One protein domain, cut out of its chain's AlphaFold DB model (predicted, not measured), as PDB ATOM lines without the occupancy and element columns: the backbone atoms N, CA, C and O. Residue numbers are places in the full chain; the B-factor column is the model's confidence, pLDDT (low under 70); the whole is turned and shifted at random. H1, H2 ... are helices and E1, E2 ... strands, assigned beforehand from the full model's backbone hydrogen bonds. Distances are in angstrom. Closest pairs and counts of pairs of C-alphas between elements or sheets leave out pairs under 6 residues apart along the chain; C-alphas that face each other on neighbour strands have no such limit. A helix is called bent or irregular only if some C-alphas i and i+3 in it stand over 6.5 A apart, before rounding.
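Overview. This is residues 2 to 105 of the 273 residues of an uncharacterized protein of Candidatus Aerophobetes bacterium (UniProt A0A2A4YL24). A two-strand hairpin, E1 and E2, stands between a cluster of four helices, H1 to H4, and a pair of helices, H5 and H6. In the cluster H1, H2 and H3 run nearly along one another, their centres making a triangle, and H4 packs on H3 at a steep tilt; H1 and H3 meet the hairpin at E2, while H6 packs on E1. You have 104 residues printed, with six named helices and two named strands in the order H1 H2 H3 H4 E1 E2 H5 H6; the sheet, order E1 - E2, is antiparallel and the class is mixed, helices and strands. The whole is compact, with a radius of gyration of the C-alphas of 13.7 A and spans of 42 by 33 by 22 A.

Arrangement. Start with H1, residues 7 to 13, which touches H3, residues 32 to 43, at a shallow tilt of 14 degrees, the same way; their closest C-alphas, those of Asn 11 and Ala 41, are 5.8 A apart. H2, residues 20 to 26, makes a helical hairpin with H3, at a shallow tilt of 19 degrees, opposite ways; Leu 23 and Ala 38 have the closest C-alphas, 5.2 A apart. H3 is the hub, touching three helices. The third is H4, residues 48 to 59, at a steep tilt of 59 degrees, opposite ways, with the C-alphas of Ala 39 and Gly 50 closest at 4.3 A. H4 is irregular: C-alphas 49 and 52 are 7.5 A apart. Next look at the hairpin of E1, residues 65 to 71, and E2, residues 78 to 84, antiparallel at 152 degrees; N 83 and O 66 are 2.7 A apart and N 70 and O 79 are 2.8 A apart, within hydrogen-bond range. The closest C-alphas of H3 and E2, those of Gln 33 and Val 82, are 5.8 A apart. H6, residues 97 to 105, has its closest C-alpha to E1 at Ser 102, 5.0 A from that of Phe 67. H5, residues 86 to 90, touches H6, with the C-alphas of Ala 90 and Ile 98 closest at 6.4 A. H3 and H6 are apart. In H1, H2, H3, H5 and H6 every O i to N i+4 pair is within hydrogen-bond range; in H4 6 of 8 are.

Along the chain. Find C-alpha 7 at (113.088, -48.301, -23.427), where H1 begins; it is 10.0 A long, and H2 is 9.8 A. H3 runs 16.2 A from C-alpha 32 at (115.480, -56.477, -16.158), and H4 17.0 A. E1 measures 19.7 A and E2 19.2 A. H5 is 6.0 A long, and H6, 12.1 A, ends at C-alpha 105, (118.617, -42.921, -7.917).

Size, cuts and confidence. The C-alphas farthest apart, those of Gly 18 and Glu 94, are 42.5 A apart. The printed part has no cut and no long link. The mean pLDDT of the printed part is 84.6; look for values under 70 at residue 2 and residues 87 to 96.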
ATOM      1  N   ALA A   2     106.330 -48.700 -27.304       65.50
ATOM      2  CA  ALA A   2     106.481 -49.243 -25.935       65.50
ATOM      3  C   ALA A   2     106.084 -50.730 -25.801       65.50
ATOM      4  O   ALA A   2     106.791 -51.506 -25.166       65.50
ATOM      5  N   LYS A   3     105.003 -51.162 -26.475       76.69
ATOM      6  CA  LYS A   3     104.624 -52.589 -26.581       76.69
ATOM      7  C   LYS A   3     105.676 -53.442 -27.307       76.69
ATOM      8  O   LYS A   3     105.745 -54.643 -27.090       76.69
ATOM      9  N   GLU A   4     106.511 -52.811 -28.128       84.00
ATOM     10  CA  GLU A   4     107.651 -53.439 -28.814       84.00
ATOM     11  C   GLU A   4     108.930 -53.360 -27.972       84.00
ATOM     12  O   GLU A   4     110.014 -53.632 -28.477       84.00
ATOM     13  N   LYS A   5     108.807 -53.012 -26.681       86.44
ATOM     14  CA  LYS A   5     109.895 -53.012 -25.700       86.44
ATOM     15  C   LYS A   5     110.954 -51.917 -25.895       86.44
ATOM     16  O   LYS A   5     112.066 -52.038 -25.384       86.44
ATOM     17  N   ASP A   6     110.601 -50.822 -26.567       88.94
ATOM     18  CA  ASP A   6     111.461 -49.638 -26.657       88.94
ATOM     19  C   ASP A   6     111.568 -48.925 -25.293       88.94
ATOM     20  O   ASP A   6     110.583 -48.417 -24.752       88.94
ATOM     21  N   LEU A   7     112.787 -48.874 -24.743       89.31
ATOM     22  CA  LEU A   7     113.088 -48.301 -23.427       89.31
ATOM     23  C   LEU A   7     112.821 -46.792 -23.345       89.31
ATOM     24  O   LEU A   7     112.386 -46.310 -22.298       89.31
ATOM     25  N   PHE A   8     113.054 -46.044 -24.427       88.38
ATOM     26  CA  PHE A   8     112.781 -44.607 -24.444       88.38
ATOM     27  C   PHE A   8     111.275 -44.351 -24.441       88.38
ATOM     28  O   PHE A   8     110.790 -43.504 -23.687       88.38
ATOM     29  N   ALA A   9     110.522 -45.138 -25.218       86.69
ATOM     30  CA  ALA A   9     109.067 -45.054 -25.247       86.69
ATOM     31  C   ALA A   9     108.439 -45.415 -23.888       86.69
ATOM     32  O   ALA A   9     107.471 -44.781 -23.476       86.69
ATOM     33  N   ILE A  10     109.002 -46.394 -23.169       88.12
ATOM     34  CA  ILE A  10     108.557 -46.768 -21.816       88.12
ATOM     35  C   ILE A  10     108.718 -45.602 -20.834       88.12
ATOM     36  O   ILE A  10     107.783 -45.301 -20.094       88.12
ATOM     37  N   ASN A  11     109.863 -44.912 -20.835       87.00
ATOM     38  CA  ASN A  11     110.048 -43.763 -19.943       87.00
ATOM     39  C   ASN A  11     109.110 -42.603 -20.316       87.00
ATOM     40  O   ASN A  11     108.530 -41.965 -19.438       87.00
ATOM     41  N   LEU A  12     108.887 -42.374 -21.614       86.69
ATOM     42  CA  LEU A  12     107.973 -41.337 -22.096       86.69
ATOM     43  C   LEU A  12     106.511 -41.619 -21.709       86.69
ATOM     44  O   LEU A  12     105.783 -40.694 -21.356       86.69
ATOM     45  N   LEU A  13     106.086 -42.888 -21.673       86.62
ATOM     46  CA  LEU A  13     104.778 -43.262 -21.118       86.62
ATOM     47  C   LEU A  13     104.639 -42.894 -19.637       86.62
ATOM     48  O   LEU A  13     103.547 -42.553 -19.202       86.62
ATOM     49  N   GLY A  14     105.735 -42.869 -18.878       82.25
ATOM     50  CA  GLY A  14     105.745 -42.349 -17.509       82.25
ATOM     51  C   GLY A  14     105.433 -40.851 -17.407       82.25
ATOM     52  O   GLY A  14     105.194 -40.364 -16.303       82.25
ATOM     53  N   MET A  15     105.408 -40.108 -18.524       83.12
ATOM     54  CA  MET A  15     105.103 -38.670 -18.592       83.12
ATOM     55  C   MET A  15     103.660 -38.362 -19.033       83.12
ATOM     56  O   MET A  15     103.148 -37.288 -18.706       83.12
ATOM     57  N   HIS A  16     102.945 -39.314 -19.638       81.94
ATOM     58  CA  HIS A  16     101.574 -39.127 -20.133       81.94
ATOM     59  C   HIS A  16     100.573 -40.076 -19.449       81.94
ATOM     60  O   HIS A  16     100.947 -41.132 -18.953       81.94
ATOM     61  N   LYS A  17      99.294 -39.683 -19.356       77.44
ATOM     62  CA  LYS A  17      98.228 -40.525 -18.769       77.44
ATOM     63  C   LYS A  17      97.723 -41.557 -19.788       77.44
ATOM     64  O   LYS A  17      97.751 -41.272 -20.985       77.44
ATOM     65  N   GLY A  18      97.222 -42.704 -19.325       79.69
ATOM     66  CA  GLY A  18      96.573 -43.725 -20.168       79.69
ATOM     67  C   GLY A  18      97.490 -44.859 -20.648       79.69
ATOM     68  O   GLY A  18      97.101 -45.642 -21.514       79.69
ATOM     69  N   GLY A  19      98.717 -44.940 -20.123       84.62
ATOM     70  CA  GLY A  19      99.697 -45.992 -20.423       84.62
ATOM     71  C   GLY A  19      99.885 -47.017 -19.302       84.62
ATOM     72  O   GLY A  19     100.737 -47.897 -19.423       84.62
ATOM     73  N   GLU A  20      99.127 -46.908 -18.213       88.50
ATOM     74  CA  GLU A  20      99.381 -47.607 -16.953       88.50
ATOM     75  C   GLU A  20      99.264 -49.131 -17.110       88.50
ATOM     76  O   GLU A  20     100.111 -49.863 -16.609       88.50
ATOM     77  N   ASP A  21      98.302 -49.627 -17.891       89.44
ATOM     78  CA  ASP A  21      98.142 -51.070 -18.133       89.44
ATOM     79  C   ASP A  21      99.276 -51.662 -18.975       89.44
ATOM     80  O   ASP A  21      99.742 -52.778 -18.730       89.44
ATOM     81  N   VAL A  22      99.772 -50.896 -19.951       89.12
ATOM     82  CA  VAL A  22     100.932 -51.300 -20.755       89.12
ATOM     83  C   VAL A  22     102.170 -51.345 -19.866       89.12
ATOM     84  O   VAL A  22     102.893 -52.340 -19.878       89.12
ATOM     85  N   LEU A  23     102.391 -50.313 -19.052       90.06
ATOM     86  CA  LEU A  23     103.502 -50.276 -18.106       90.06
ATOM     87  C   LEU A  23     103.409 -51.402 -17.065       90.06
ATOM     88  O   LEU A  23     104.417 -52.052 -16.792       90.06
ATOM     89  N   ALA A  24     102.215 -51.704 -16.550       90.44
ATOM     90  CA  ALA A  24     101.986 -52.809 -15.623       90.44
ATOM     91  C   ALA A  24     102.377 -54.152 -16.250       90.44
ATOM     92  O   ALA A  24     103.128 -54.913 -15.640       90.44
ATOM     93  N   SER A  25     101.977 -54.405 -17.502       91.12
ATOM     94  CA  SER A  25     102.386 -55.622 -18.217       91.12
ATOM     95  C   SER A  25     103.908 -55.722 -18.402       91.12
ATOM     96  O   SER A  25     104.492 -56.789 -18.221       91.12
ATOM     97  N   LEU A  26     104.576 -54.597 -18.682       91.25
ATOM     98  CA  LEU A  26     106.026 -54.537 -18.886       91.25
ATOM     99  C   LEU A  26     106.811 -54.630 -17.570       91.25
ATOM    100  O   LEU A  26     107.965 -55.058 -17.571       91.25
ATOM    101  N   SER A  27     106.194 -54.293 -16.437       90.69
ATOM    102  CA  SER A  27     106.797 -54.456 -15.108       90.69
ATOM    103  C   SER A  27     106.959 -55.927 -14.697       90.69
ATOM    104  O   SER A  27     107.708 -56.237 -13.775       90.69
ATOM    105  N   SER A  28     106.309 -56.856 -15.400       89.25
ATOM    106  CA  SER A  28     106.494 -58.302 -15.225       89.25
ATOM    107  C   SER A  28     107.378 -58.934 -16.308       89.25
ATOM    108  O   SER A  28     107.467 -60.158 -16.387       89.25
ATOM    109  N   ASP A  29     108.044 -58.134 -17.148       92.19
ATOM    110  CA  ASP A  29     108.901 -58.657 -18.214       92.19
ATOM    111  C   ASP A  29     110.147 -59.380 -17.658       92.19
ATOM    112  O   ASP A  29     110.707 -59.038 -16.606       92.19
ATOM    113  N   LEU A  30     110.610 -60.389 -18.403       89.00
ATOM    114  CA  LEU A  30     111.822 -61.152 -18.092       89.00
ATOM    115  C   LEU A  30     113.084 -60.282 -18.186       89.00
ATOM    116  O   LEU A  30     114.051 -60.496 -17.451       89.00
ATOM    117  N   ASN A  31     113.087 -59.286 -19.073       90.69
ATOM    118  CA  ASN A  31     114.211 -58.380 -19.234       90.69
ATOM    119  C   ASN A  31     114.225 -57.331 -18.116       90.69
ATOM    120  O   ASN A  31     113.378 -56.436 -18.051       90.69
ATOM    121  N   ARG A  32     115.272 -57.390 -17.288       89.75
ATOM    122  CA  ARG A  32     115.480 -56.477 -16.158       89.75
ATOM    123  C   ARG A  32     115.483 -54.997 -16.565       89.75
ATOM    124  O   ARG A  32     115.020 -54.176 -15.785       89.75
ATOM    125  N   GLN A  33     115.950 -54.646 -17.768       91.38
ATOM    126  CA  GLN A  33     115.939 -53.255 -18.254       91.38
ATOM    127  C   GLN A  33     114.517 -52.723 -18.416       91.38
ATOM    128  O   GLN A  33     114.196 -51.627 -17.965       91.38
ATOM    129  N   ILE A  34     113.672 -53.514 -19.071       92.12
ATOM    130  CA  ILE A  34     112.293 -53.154 -19.401       92.12
ATOM    131  C   ILE A  34     111.488 -53.071 -18.116       92.12
ATOM    132  O   ILE A  34     110.875 -52.043 -17.843       92.12
ATOM    133  N   ARG A  35     111.589 -54.119 -17.293       93.69
ATOM    134  CA  ARG A  35     110.934 -54.198 -15.994       93.69
ATOM    135  C   ARG A  35     111.272 -53.001 -15.105       93.69
ATOM    136  O   ARG A  35     110.372 -52.372 -14.562       93.69
ATOM    137  N   PHE A  36     112.555 -52.654 -15.010       93.00
ATOM    138  CA  PHE A  36     113.030 -51.519 -14.221       93.00
ATOM    139  C   PHE A  36     112.455 -50.182 -14.704       93.00
ATOM    140  O   PHE A  36     111.879 -49.431 -13.920       93.00
ATOM    141  N   ASN A  37     112.587 -49.887 -16.001       93.88
ATOM    142  CA  ASN A  37     112.106 -48.620 -16.553       93.88
ATOM    143  C   ASN A  37     110.577 -48.512 -16.475       93.88
ATOM    144  O   ASN A  37     110.062 -47.435 -16.185       93.88
ATOM    145  N   ALA A  38     109.859 -49.622 -16.668       93.56
ATOM    146  CA  ALA A  38     108.412 -49.669 -16.506       93.56
ATOM    147  C   ALA A  38     107.995 -49.424 -15.047       93.56
ATOM    148  O   ALA A  38     107.078 -48.647 -14.803       93.56
ATOM    149  N   ALA A  39     108.698 -50.014 -14.076       93.56
ATOM    150  CA  ALA A  39     108.422 -49.806 -12.656       93.56
ATOM    151  C   ALA A  39     108.645 -48.350 -12.217       93.56
ATOM    152  O   ALA A  39     107.801 -47.797 -11.518       93.56
ATOM    153  N   ILE A  40     109.722 -47.695 -12.671       92.69
ATOM    154  CA  ILE A  40     109.940 -46.261 -12.404       92.69
ATOM    155  C   ILE A  40     108.853 -45.408 -13.061       92.69
ATOM    156  O   ILE A  40     108.357 -44.459 -12.454       92.69
ATOM    157  N   ALA A  41     108.468 -45.728 -14.297       92.19
ATOM    158  CA  ALA A  41     107.399 -45.013 -14.985       92.19
ATOM    159  C   ALA A  41     106.054 -45.144 -14.245       92.19
ATOM    160  O   ALA A  41     105.338 -44.151 -14.133       92.19
ATOM    161  N   LEU A  42     105.739 -46.323 -13.694       92.62
ATOM    162  CA  LEU A  42     104.565 -46.545 -12.835       92.62
ATOM    163  C   LEU A  42     104.654 -45.772 -11.518       92.62
ATOM    164  O   LEU A  42     103.669 -45.164 -11.105       92.62
ATOM    165  N   LEU A  43     105.828 -45.733 -10.885       92.44
ATOM    166  CA  LEU A  43     106.026 -45.000  -9.634       92.44
ATOM    167  C   LEU A  43     105.757 -43.499  -9.810       92.44
ATOM    168  O   LEU A  43     105.022 -42.914  -9.023       92.44
ATOM    169  N   LYS A  44     106.226 -42.898 -10.912       90.38
ATOM    170  CA  LYS A  44     105.910 -41.500 -11.275       90.38
ATOM    171  C   LYS A  44     104.418 -41.243 -11.514       90.38
ATOM    172  O   LYS A  44     103.977 -40.097 -11.511       90.38
ATOM    173  N   ARG A  45     103.643 -42.297 -11.771       89.19
ATOM    174  CA  ARG A  45     102.178 -42.263 -11.908       89.19
ATOM    175  C   ARG A  45     101.466 -42.576 -10.592       89.19
ATOM    176  O   ARG A  45     100.240 -42.601 -10.581       89.19
ATOM    177  N   ARG A  46     102.215 -42.801  -9.508       91.00
ATOM    178  CA  ARG A  46     101.727 -43.247  -8.197       91.00
ATOM    179  C   ARG A  46     100.989 -44.589  -8.268       91.00
ATOM    180  O   ARG A  46     100.093 -44.861  -7.475       91.00
ATOM    181  N   ASP A  47     101.359 -45.433  -9.234       90.31
ATOM    182  CA  ASP A  47     100.763 -46.752  -9.430       90.31
ATOM    183  C   ASP A  47     101.567 -47.829  -8.684       90.31
ATOM    184  O   ASP A  47     102.760 -48.044  -8.916       90.31
ATOM    185  N   ILE A  48     100.876 -48.544  -7.797       92.44
ATOM    186  CA  ILE A  48     101.439 -49.550  -6.891       92.44
ATOM    187  C   ILE A  48     101.858 -50.829  -7.637       92.44
ATOM    188  O   ILE A  48     102.653 -51.620  -7.126       92.44
ATOM    189  N   ARG A  49     101.381 -51.065  -8.865       92.06
ATOM    190  CA  ARG A  49     101.670 -52.303  -9.615       92.06
ATOM    191  C   ARG A  49     103.166 -52.510  -9.887       92.06
ATOM    192  O   ARG A  49     103.612 -53.650  -9.979       92.06
ATOM    193  N   GLY A  50     103.960 -51.436  -9.931       89.31
ATOM    194  CA  GLY A  50     105.422 -51.498 -10.076       89.31
ATOM    195  C   GLY A  50     106.188 -51.845  -8.790       89.31
ATOM    196  O   GLY A  50     107.389 -52.126  -8.851       89.31
ATOM    197  N   MET A  51     105.521 -51.863  -7.629       90.44
ATOM    198  CA  MET A  51     106.167 -51.955  -6.315       90.44
ATOM    199  C   MET A  51     107.073 -53.166  -6.092       90.44
ATOM    200  O   MET A  51     108.133 -52.976  -5.498       90.44
ATOM    201  N   PRO A  52     106.745 -54.391  -6.549       91.56
ATOM    202  CA  PRO A  52     107.638 -55.534  -6.362       91.56
ATOM    203  C   PRO A  52     109.035 -55.293  -6.946       91.56
ATOM    204  O   PRO A  52     110.038 -55.638  -6.326       91.56
ATOM    205  N   THR A  53     109.100 -54.632  -8.106       91.62
ATOM    206  CA  THR A  53     110.369 -54.279  -8.752       91.62
ATOM    207  C   THR A  53     111.073 -53.150  -8.000       91.62
ATOM    208  O   THR A  53     112.280 -53.225  -7.790       91.62
ATOM    209  N   ILE A  54     110.334 -52.127  -7.551       92.56
ATOM    210  CA  ILE A  54     110.885 -51.027  -6.740       92.56
ATOM    211  C   ILE A  54     111.536 -51.556  -5.460       92.56
ATOM    212  O   ILE A  54     112.672 -51.207  -5.146       92.56
ATOM    213  N   ILE A  55     110.858 -52.468  -4.768       91.12
ATOM    214  CA  ILE A  55     111.381 -53.143  -3.581       91.12
ATOM    215  C   ILE A  55     112.639 -53.952  -3.929       91.12
ATOM    216  O   ILE A  55     113.647 -53.807  -3.246       91.12
ATOM    217  N   GLU A  56     112.630 -54.750  -5.004       90.25
ATOM    218  CA  GLU A  56     113.815 -55.509  -5.452       90.25
ATOM    219  C   GLU A  56     115.045 -54.592  -5.602       90.25
ATOM    220  O   GLU A  56     116.137 -54.928  -5.143       90.25
ATOM    221  N   ILE A  57     114.865 -53.406  -6.189       88.00
ATOM    222  CA  ILE A  57     115.929 -52.413  -6.403       88.00
ATOM    223  C   ILE A  57     116.404 -51.801  -5.085       88.00
ATOM    224  O   ILE A  57     117.609 -51.700  -4.853       88.00
ATOM    225  N   LEU A  58     115.473 -51.381  -4.225       88.94
ATOM    226  CA  LEU A  58     115.804 -50.771  -2.938       88.94
ATOM    227  C   LEU A  58     116.482 -51.767  -1.992       88.94
ATOM    228  O   LEU A  58     117.276 -51.344  -1.158       88.94
ATOM    229  N   LEU A  59     116.221 -53.066  -2.136       88.25
ATOM    230  CA  LEU A  59     116.835 -54.123  -1.330       88.25
ATOM    231  C   LEU A  59     118.105 -54.722  -1.953       88.25
ATOM    232  O   LEU A  59     118.856 -55.432  -1.278       88.25
ATOM    233  N   SER A  60     118.367 -54.453  -3.233       84.25
ATOM    234  CA  SER A  60     119.576 -54.920  -3.910       84.25
ATOM    235  C   SER A  60     120.821 -54.285  -3.293       84.25
ATOM    236  O   SER A  60     120.865 -53.082  -3.040       84.25
ATOM    237  N   ARG A  61     121.876 -55.084  -3.086       76.69
ATOM    238  CA  ARG A  61     123.146 -54.561  -2.569       76.69
ATOM    239  C   ARG A  61     123.752 -53.587  -3.575       76.69
ATOM    240  O   ARG A  61     123.856 -53.893  -4.763       76.69
ATOM    241  N   ARG A  62     124.265 -52.460  -3.072       72.81
ATOM    242  CA  ARG A  62     124.905 -51.394  -3.865       72.81
ATOM    243  C   ARG A  62     125.980 -51.892  -4.842       72.81
ATOM    244  O   ARG A  62     126.187 -51.301  -5.895       72.81
ATOM    245  N   LEU A  63     126.691 -52.961  -4.489       74.06
ATOM    246  CA  LEU A  63     127.796 -53.504  -5.286       74.06
ATOM    247  C   LEU A  63     127.343 -54.459  -6.401       74.06
ATOM    248  O   LEU A  63     128.109 -54.687  -7.346       74.06
ATOM    249  N   ASP A  64     126.120 -54.980  -6.302       79.81
ATOM    250  CA  ASP A  64     125.581 -56.015  -7.189       79.81
ATOM    251  C   ASP A  64     124.790 -55.405  -8.350       79.81
ATOM    252  O   ASP A  64     124.781 -55.953  -9.454       79.81
ATOM    253  N   LEU A  65     124.155 -54.252  -8.124       83.81
ATOM    254  CA  LEU A  65     123.302 -53.592  -9.104       83.81
ATOM    255  C   LEU A  65     123.630 -52.102  -9.200       83.81
ATOM    256  O   LEU A  65     123.594 -51.383  -8.207       83.81
ATOM    257  N   GLY A  66     123.949 -51.652 -10.412       85.62
ATOM    258  CA  GLY A  66     124.226 -50.255 -10.720       85.62
ATOM    259  C   GLY A  66     123.268 -49.707 -11.766       85.62
ATOM    260  O   GLY A  66     122.633 -50.459 -12.506       85.62
ATOM    261  N   PHE A  67     123.201 -48.388 -11.860       88.56
ATOM    262  CA  PHE A  67     122.340 -47.670 -12.784       88.56
ATOM    263  C   PHE A  67     123.102 -46.526 -13.433       88.56
ATOM    264  O   PHE A  67     123.888 -45.836 -12.786       88.56
ATOM    265  N   ALA A  68     122.857 -46.324 -14.723       89.12
ATOM    266  CA  ALA A  68     123.374 -45.178 -15.457       89.12
ATOM    267  C   ALA A  68     122.294 -44.633 -16.401       89.12
ATOM    268  O   ALA A  68     121.637 -45.429 -17.084       89.12
ATOM    269  N   PRO A  69     122.098 -43.307 -16.475       89.88
ATOM    270  CA  PRO A  69     121.204 -42.723 -17.459       89.88
ATOM    271  C   PRO A  69     121.812 -42.895 -18.856       89.88
ATOM    272  O   PRO A  69     123.001 -42.673 -19.077       89.88
ATOM    273  N   THR A  70     120.997 -43.322 -19.813       88.94
ATOM    274  CA  THR A  70     121.353 -43.382 -21.233       88.94
ATOM    275  C   THR A  70     120.430 -42.446 -21.987       88.94
ATOM    276  O   THR A  70     119.211 -42.512 -21.840       88.94
ATOM    277  N   HIS A  71     121.016 -41.557 -22.780       89.75
ATOM    278  CA  HIS A  71     120.286 -40.536 -23.513       89.75
ATOM    279  C   HIS A  71     120.182 -40.888 -24.997       89.75
ATOM    280  O   HIS A  71     121.051 -41.568 -25.547       89.75
ATOM    281  N   SER A  72     119.131 -40.400 -25.656       89.44
ATOM    282  CA  SER A  72     119.052 -40.409 -27.117       89.44
ATOM    283  C   SER A  72     120.152 -39.525 -27.725       89.44
ATOM    284  O   SER A  72     120.732 -38.682 -27.037       89.44
ATOM    285  N   GLN A  73     120.433 -39.671 -29.025       85.00
ATOM    286  CA  GLN A  73     121.472 -38.870 -29.697       85.00
ATOM    287  C   GLN A  73     121.229 -37.354 -29.581       85.00
ATOM    288  O   GLN A  73     122.178 -36.589 -29.444       85.00
ATOM    289  N   GLY A  74     119.962 -36.926 -29.551       85.94
ATOM    290  CA  GLY A  74     119.574 -35.529 -29.323       85.94
ATOM    291  C   GLY A  74     119.439 -35.128 -27.849       85.94
ATOM    292  O   GLY A  74     118.992 -34.022 -27.570       85.94
ATOM    293  N   LYS A  75     119.751 -36.024 -26.902       84.81
ATOM    294  CA  LYS A  75     119.595 -35.864 -25.441       84.81
ATOM    295  C   LYS A  75     118.185 -35.510 -24.944       84.81
ATOM    296  O   LYS A  75     118.009 -35.250 -23.758       84.81
ATOM    297  N   SER A  76     117.181 -35.558 -25.815       85.25
ATOM    298  CA  SER A  76     115.784 -35.239 -25.505       85.25
ATOM    299  C   SER A  76     115.073 -36.331 -24.710       85.25
ATOM    300  O   SER A  76     114.135 -36.049 -23.972       85.25
ATOM    301  N   MET A  77     115.513 -37.580 -24.859       86.31
ATOM    302  CA  MET A  77     114.946 -38.733 -24.168       86.31
ATOM    303  C   MET A  77     116.022 -39.403 -23.331       86.31
ATOM    304  O   MET A  77     117.197 -39.428 -23.704       86.31
ATOM    305  N   MET A  78     115.601 -39.977 -22.211       89.69
ATOM    306  CA  MET A  78     116.454 -40.738 -21.313       89.69
ATOM    307  C   MET A  78     115.791 -42.079 -21.019       89.69
ATOM    308  O   MET A  78     114.568 -42.171 -20.983       89.69
ATOM    309  N   HIS A  79     116.583 -43.114 -20.795       90.31
ATOM    310  CA  HIS A  79     116.156 -44.297 -20.062       90.31
ATOM    311  C   HIS A  79     117.260 -44.696 -19.087       90.31
ATOM    312  O   HIS A  79     118.432 -44.347 -19.257       90.31
ATOM    313  N   TRP A  80     116.903 -45.471 -18.076       91.31
ATOM    314  CA  TRP A  80     117.885 -46.035 -17.169       91.31
ATOM    315  C   TRP A  80     118.449 -47.323 -17.740       91.31
ATOM    316  O   TRP A  80     117.715 -48.180 -18.238       91.31
ATOM    317  N   LYS A  81     119.766 -47.464 -17.665       90.62
ATOM    318  CA  LYS A  81     120.462 -48.705 -17.963       90.62
ATOM    319  C   LYS A  81     120.818 -49.392 -16.656       90.62
ATOM    320  O   LYS A  81     121.609 -48.871 -15.874       90.62
ATOM    321  N   VAL A  82     120.262 -50.577 -16.452       89.69
ATOM    322  CA  VAL A  82     120.593 -51.472 -15.342       89.69
ATOM    323  C   VAL A  82     121.924 -52.163 -15.636       89.69
ATOM    324  O   VAL A  82     122.104 -52.782 -16.684       89.69
ATOM    325  N   ILE A  83     122.884 -52.051 -14.734       86.25
ATOM    326  CA  ILE A  83     124.233 -52.587 -14.884       86.25
ATOM    327  C   ILE A  83     124.405 -53.696 -13.843       86.25
ATOM    328  O   ILE A  83     124.389 -53.403 -12.646       86.25
ATOM    329  N   PRO A  84     124.562 -54.966 -14.255       80.75
ATOM    330  CA  PRO A  84     124.915 -56.023 -13.318       80.75
ATOM    331  C   PRO A  84     126.356 -55.827 -12.828       80.75
ATOM    332  O   PRO A  84     127.227 -55.410 -13.594       80.75
ATOM    333  N   SER A  85     126.602 -56.153 -11.561       78.38
ATOM    334  CA  SER A  85     127.916 -56.097 -10.914       78.38
ATOM    335  C   SER A  85     128.558 -54.710 -10.987       78.38
ATOM    336  O   SER A  85     129.628 -54.527 -11.578       78.38
ATOM    337  N   ALA A  86     127.912 -53.726 -10.354       72.81
ATOM    338  CA  ALA A  86     128.389 -52.342 -10.291       72.81
ATOM    339  C   ALA A  86     129.851 -52.243  -9.830       72.81
ATOM    340  O   ALA A  86     130.629 -51.476 -10.391       72.81
ATOM    341  N   SER A  87     130.251 -53.084  -8.873       68.19
ATOM    342  CA  SER A  87     131.620 -53.155  -8.344       68.19
ATOM    343  C   SER A  87     132.689 -53.506  -9.387       68.19
ATOM    344  O   SER A  87     133.789 -52.957  -9.350       68.19
ATOM    345  N   ALA A  88     132.391 -54.400 -10.334       65.50
ATOM    346  CA  ALA A  88     133.336 -54.795 -11.378       65.50
ATOM    347  C   ALA A  88     133.541 -53.681 -12.415       65.50
ATOM    348  O   ALA A  88     134.606 -53.583 -13.023       65.50
ATOM    349  N   ARG A  89     132.519 -52.840 -12.610       65.56
ATOM    350  CA  ARG A  89     132.543 -51.734 -13.569       65.56
ATOM    351  C   ARG A  89     133.102 -50.447 -12.967       65.56
ATOM    352  O   ARG A  89     133.910 -49.803 -13.618       65.56
ATOM    353  N   ALA A  90     132.795 -50.168 -11.702       63.44
ATOM    354  CA  ALA A  90     133.357 -49.050 -10.941       63.44
ATOM    355  C   ALA A  90     134.880 -49.149 -10.729       63.44
ATOM    356  O   ALA A  90     135.514 -48.162 -10.397       63.44
ATOM    357  N   LYS A  91     135.483 -50.334 -10.908       63.00
ATOM    358  CA  LYS A  91     136.949 -50.498 -10.937       63.00
ATOM    359  C   LYS A  91     137.579 -50.151 -12.291       63.00
ATOM    360  O   LYS A  91     138.791 -49.991 -12.353       63.00
ATOM    361  N   LYS A  92     136.788 -50.154 -13.370       60.25
ATOM    362  CA  LYS A  92     137.245 -49.883 -14.743       60.25
ATOM    363  C   LYS A  92     137.010 -48.434 -15.149       60.25
ATOM    364  O   LYS A  92     137.828 -47.890 -15.877       60.25
ATOM    365  N   ASP A  93     135.907 -47.847 -14.699       56.41
ATOM    366  CA  ASP A  93     135.717 -46.405 -14.762       56.41
ATOM    367  C   ASP A  93     136.569 -45.789 -13.644       56.41
ATOM    368  O   ASP A  93     136.330 -46.059 -12.470       56.41
ATOM    369  N   GLU A  94     137.590 -45.002 -13.994       51.88
ATOM    370  CA  GLU A  94     138.415 -44.260 -13.021       51.88
ATOM    371  C   GLU A  94     137.564 -43.309 -12.154       51.88
ATOM    372  O   GLU A  94     137.952 -42.958 -11.039       51.88
ATOM    373  N   ASP A  95     136.355 -42.988 -12.622       51.38
ATOM    374  CA  ASP A  95     135.325 -42.295 -11.868       51.38
ATOM    375  C   ASP A  95     134.349 -43.273 -11.205       51.38
ATOM    376  O   ASP A  95     133.549 -43.954 -11.852       51.38
ATOM    377  N   ASN A  96     134.298 -43.212  -9.874       58.72
ATOM    378  CA  ASN A  96     133.334 -43.868  -8.978       58.72
ATOM    379  C   ASN A  96     131.861 -43.400  -9.192       58.72
ATOM    380  O   ASN A  96     131.008 -43.519  -8.306       58.72
ATOM    381  N   SER A  97     131.555 -42.836 -10.364       72.50
ATOM    382  CA  SER A  97     130.313 -42.163 -10.741       72.50
ATOM    383  C   SER A  97     129.105 -43.095 -10.728       72.50
ATOM    384  O   SER A  97     128.046 -42.702 -10.249       72.50
ATOM    385  N   ILE A  98     129.251 -44.354 -11.163       80.88
ATOM    386  CA  ILE A  98     128.131 -45.308 -11.219       80.88
ATOM    387  C   ILE A  98     127.563 -45.562  -9.821       80.88
ATOM    388  O   ILE A  98     126.346 -45.579  -9.651       80.88
ATOM    389  N   LEU A  99     128.415 -45.741  -8.806       81.38
ATOM    390  CA  LEU A  99     127.958 -46.002  -7.438       81.38
ATOM    391  C   LEU A  99     127.302 -44.775  -6.800       81.38
ATOM    392  O   LEU A  99     126.412 -44.949  -5.967       81.38
ATOM    393  N   GLY A 100     127.738 -43.566  -7.163       82.31
ATOM    394  CA  GLY A 100     127.106 -42.313  -6.739       82.31
ATOM    395  C   GLY A 100     125.746 -42.110  -7.407       82.31
ATOM    396  O   GLY A 100     124.746 -41.927  -6.723       82.31
ATOM    397  N   VAL A 101     125.681 -42.257  -8.733       86.75
ATOM    398  CA  VAL A 101     124.438 -42.155  -9.517       86.75
ATOM    399  C   VAL A 101     123.412 -43.203  -9.081       86.75
ATOM    400  O   VAL A 101     122.230 -42.900  -8.955       86.75
ATOM    401  N   SER A 102     123.853 -44.434  -8.812       88.75
ATOM    402  CA  SER A 102     122.967 -45.512  -8.353       88.75
ATOM    403  C   SER A 102     122.398 -45.238  -6.965       88.75
ATOM    404  O   SER A 102     121.236 -45.545  -6.714       88.75
ATOM    405  N   GLN A 103     123.213 -44.671  -6.070       87.69
ATOM    406  CA  GLN A 103     122.765 -44.263  -4.744       87.69
ATOM    407  C   GLN A 103     121.732 -43.136  -4.865       87.69
ATOM    408  O   GLN A 103     120.604 -43.323  -4.423       87.69
ATOM    409  N   ALA A 104     122.061 -42.056  -5.579       89.56
ATOM    410  CA  ALA A 104     121.148 -40.935  -5.807       89.56
ATOM    411  C   ALA A 104     119.815 -41.376  -6.442       89.56
ATOM    412  O   ALA A 104     118.753 -40.874  -6.088       89.56
ATOM    413  N   LEU A 105     119.840 -42.361  -7.346       91.69
ATOM    414  CA  LEU A 105     118.617 -42.921  -7.917       91.69
ATOM    415  C   LEU A 105     117.769 -43.673  -6.884       91.69
ATOM    416  O   LEU A 105     116.551 -43.529  -6.892       91.69
TER     417      LEU A 105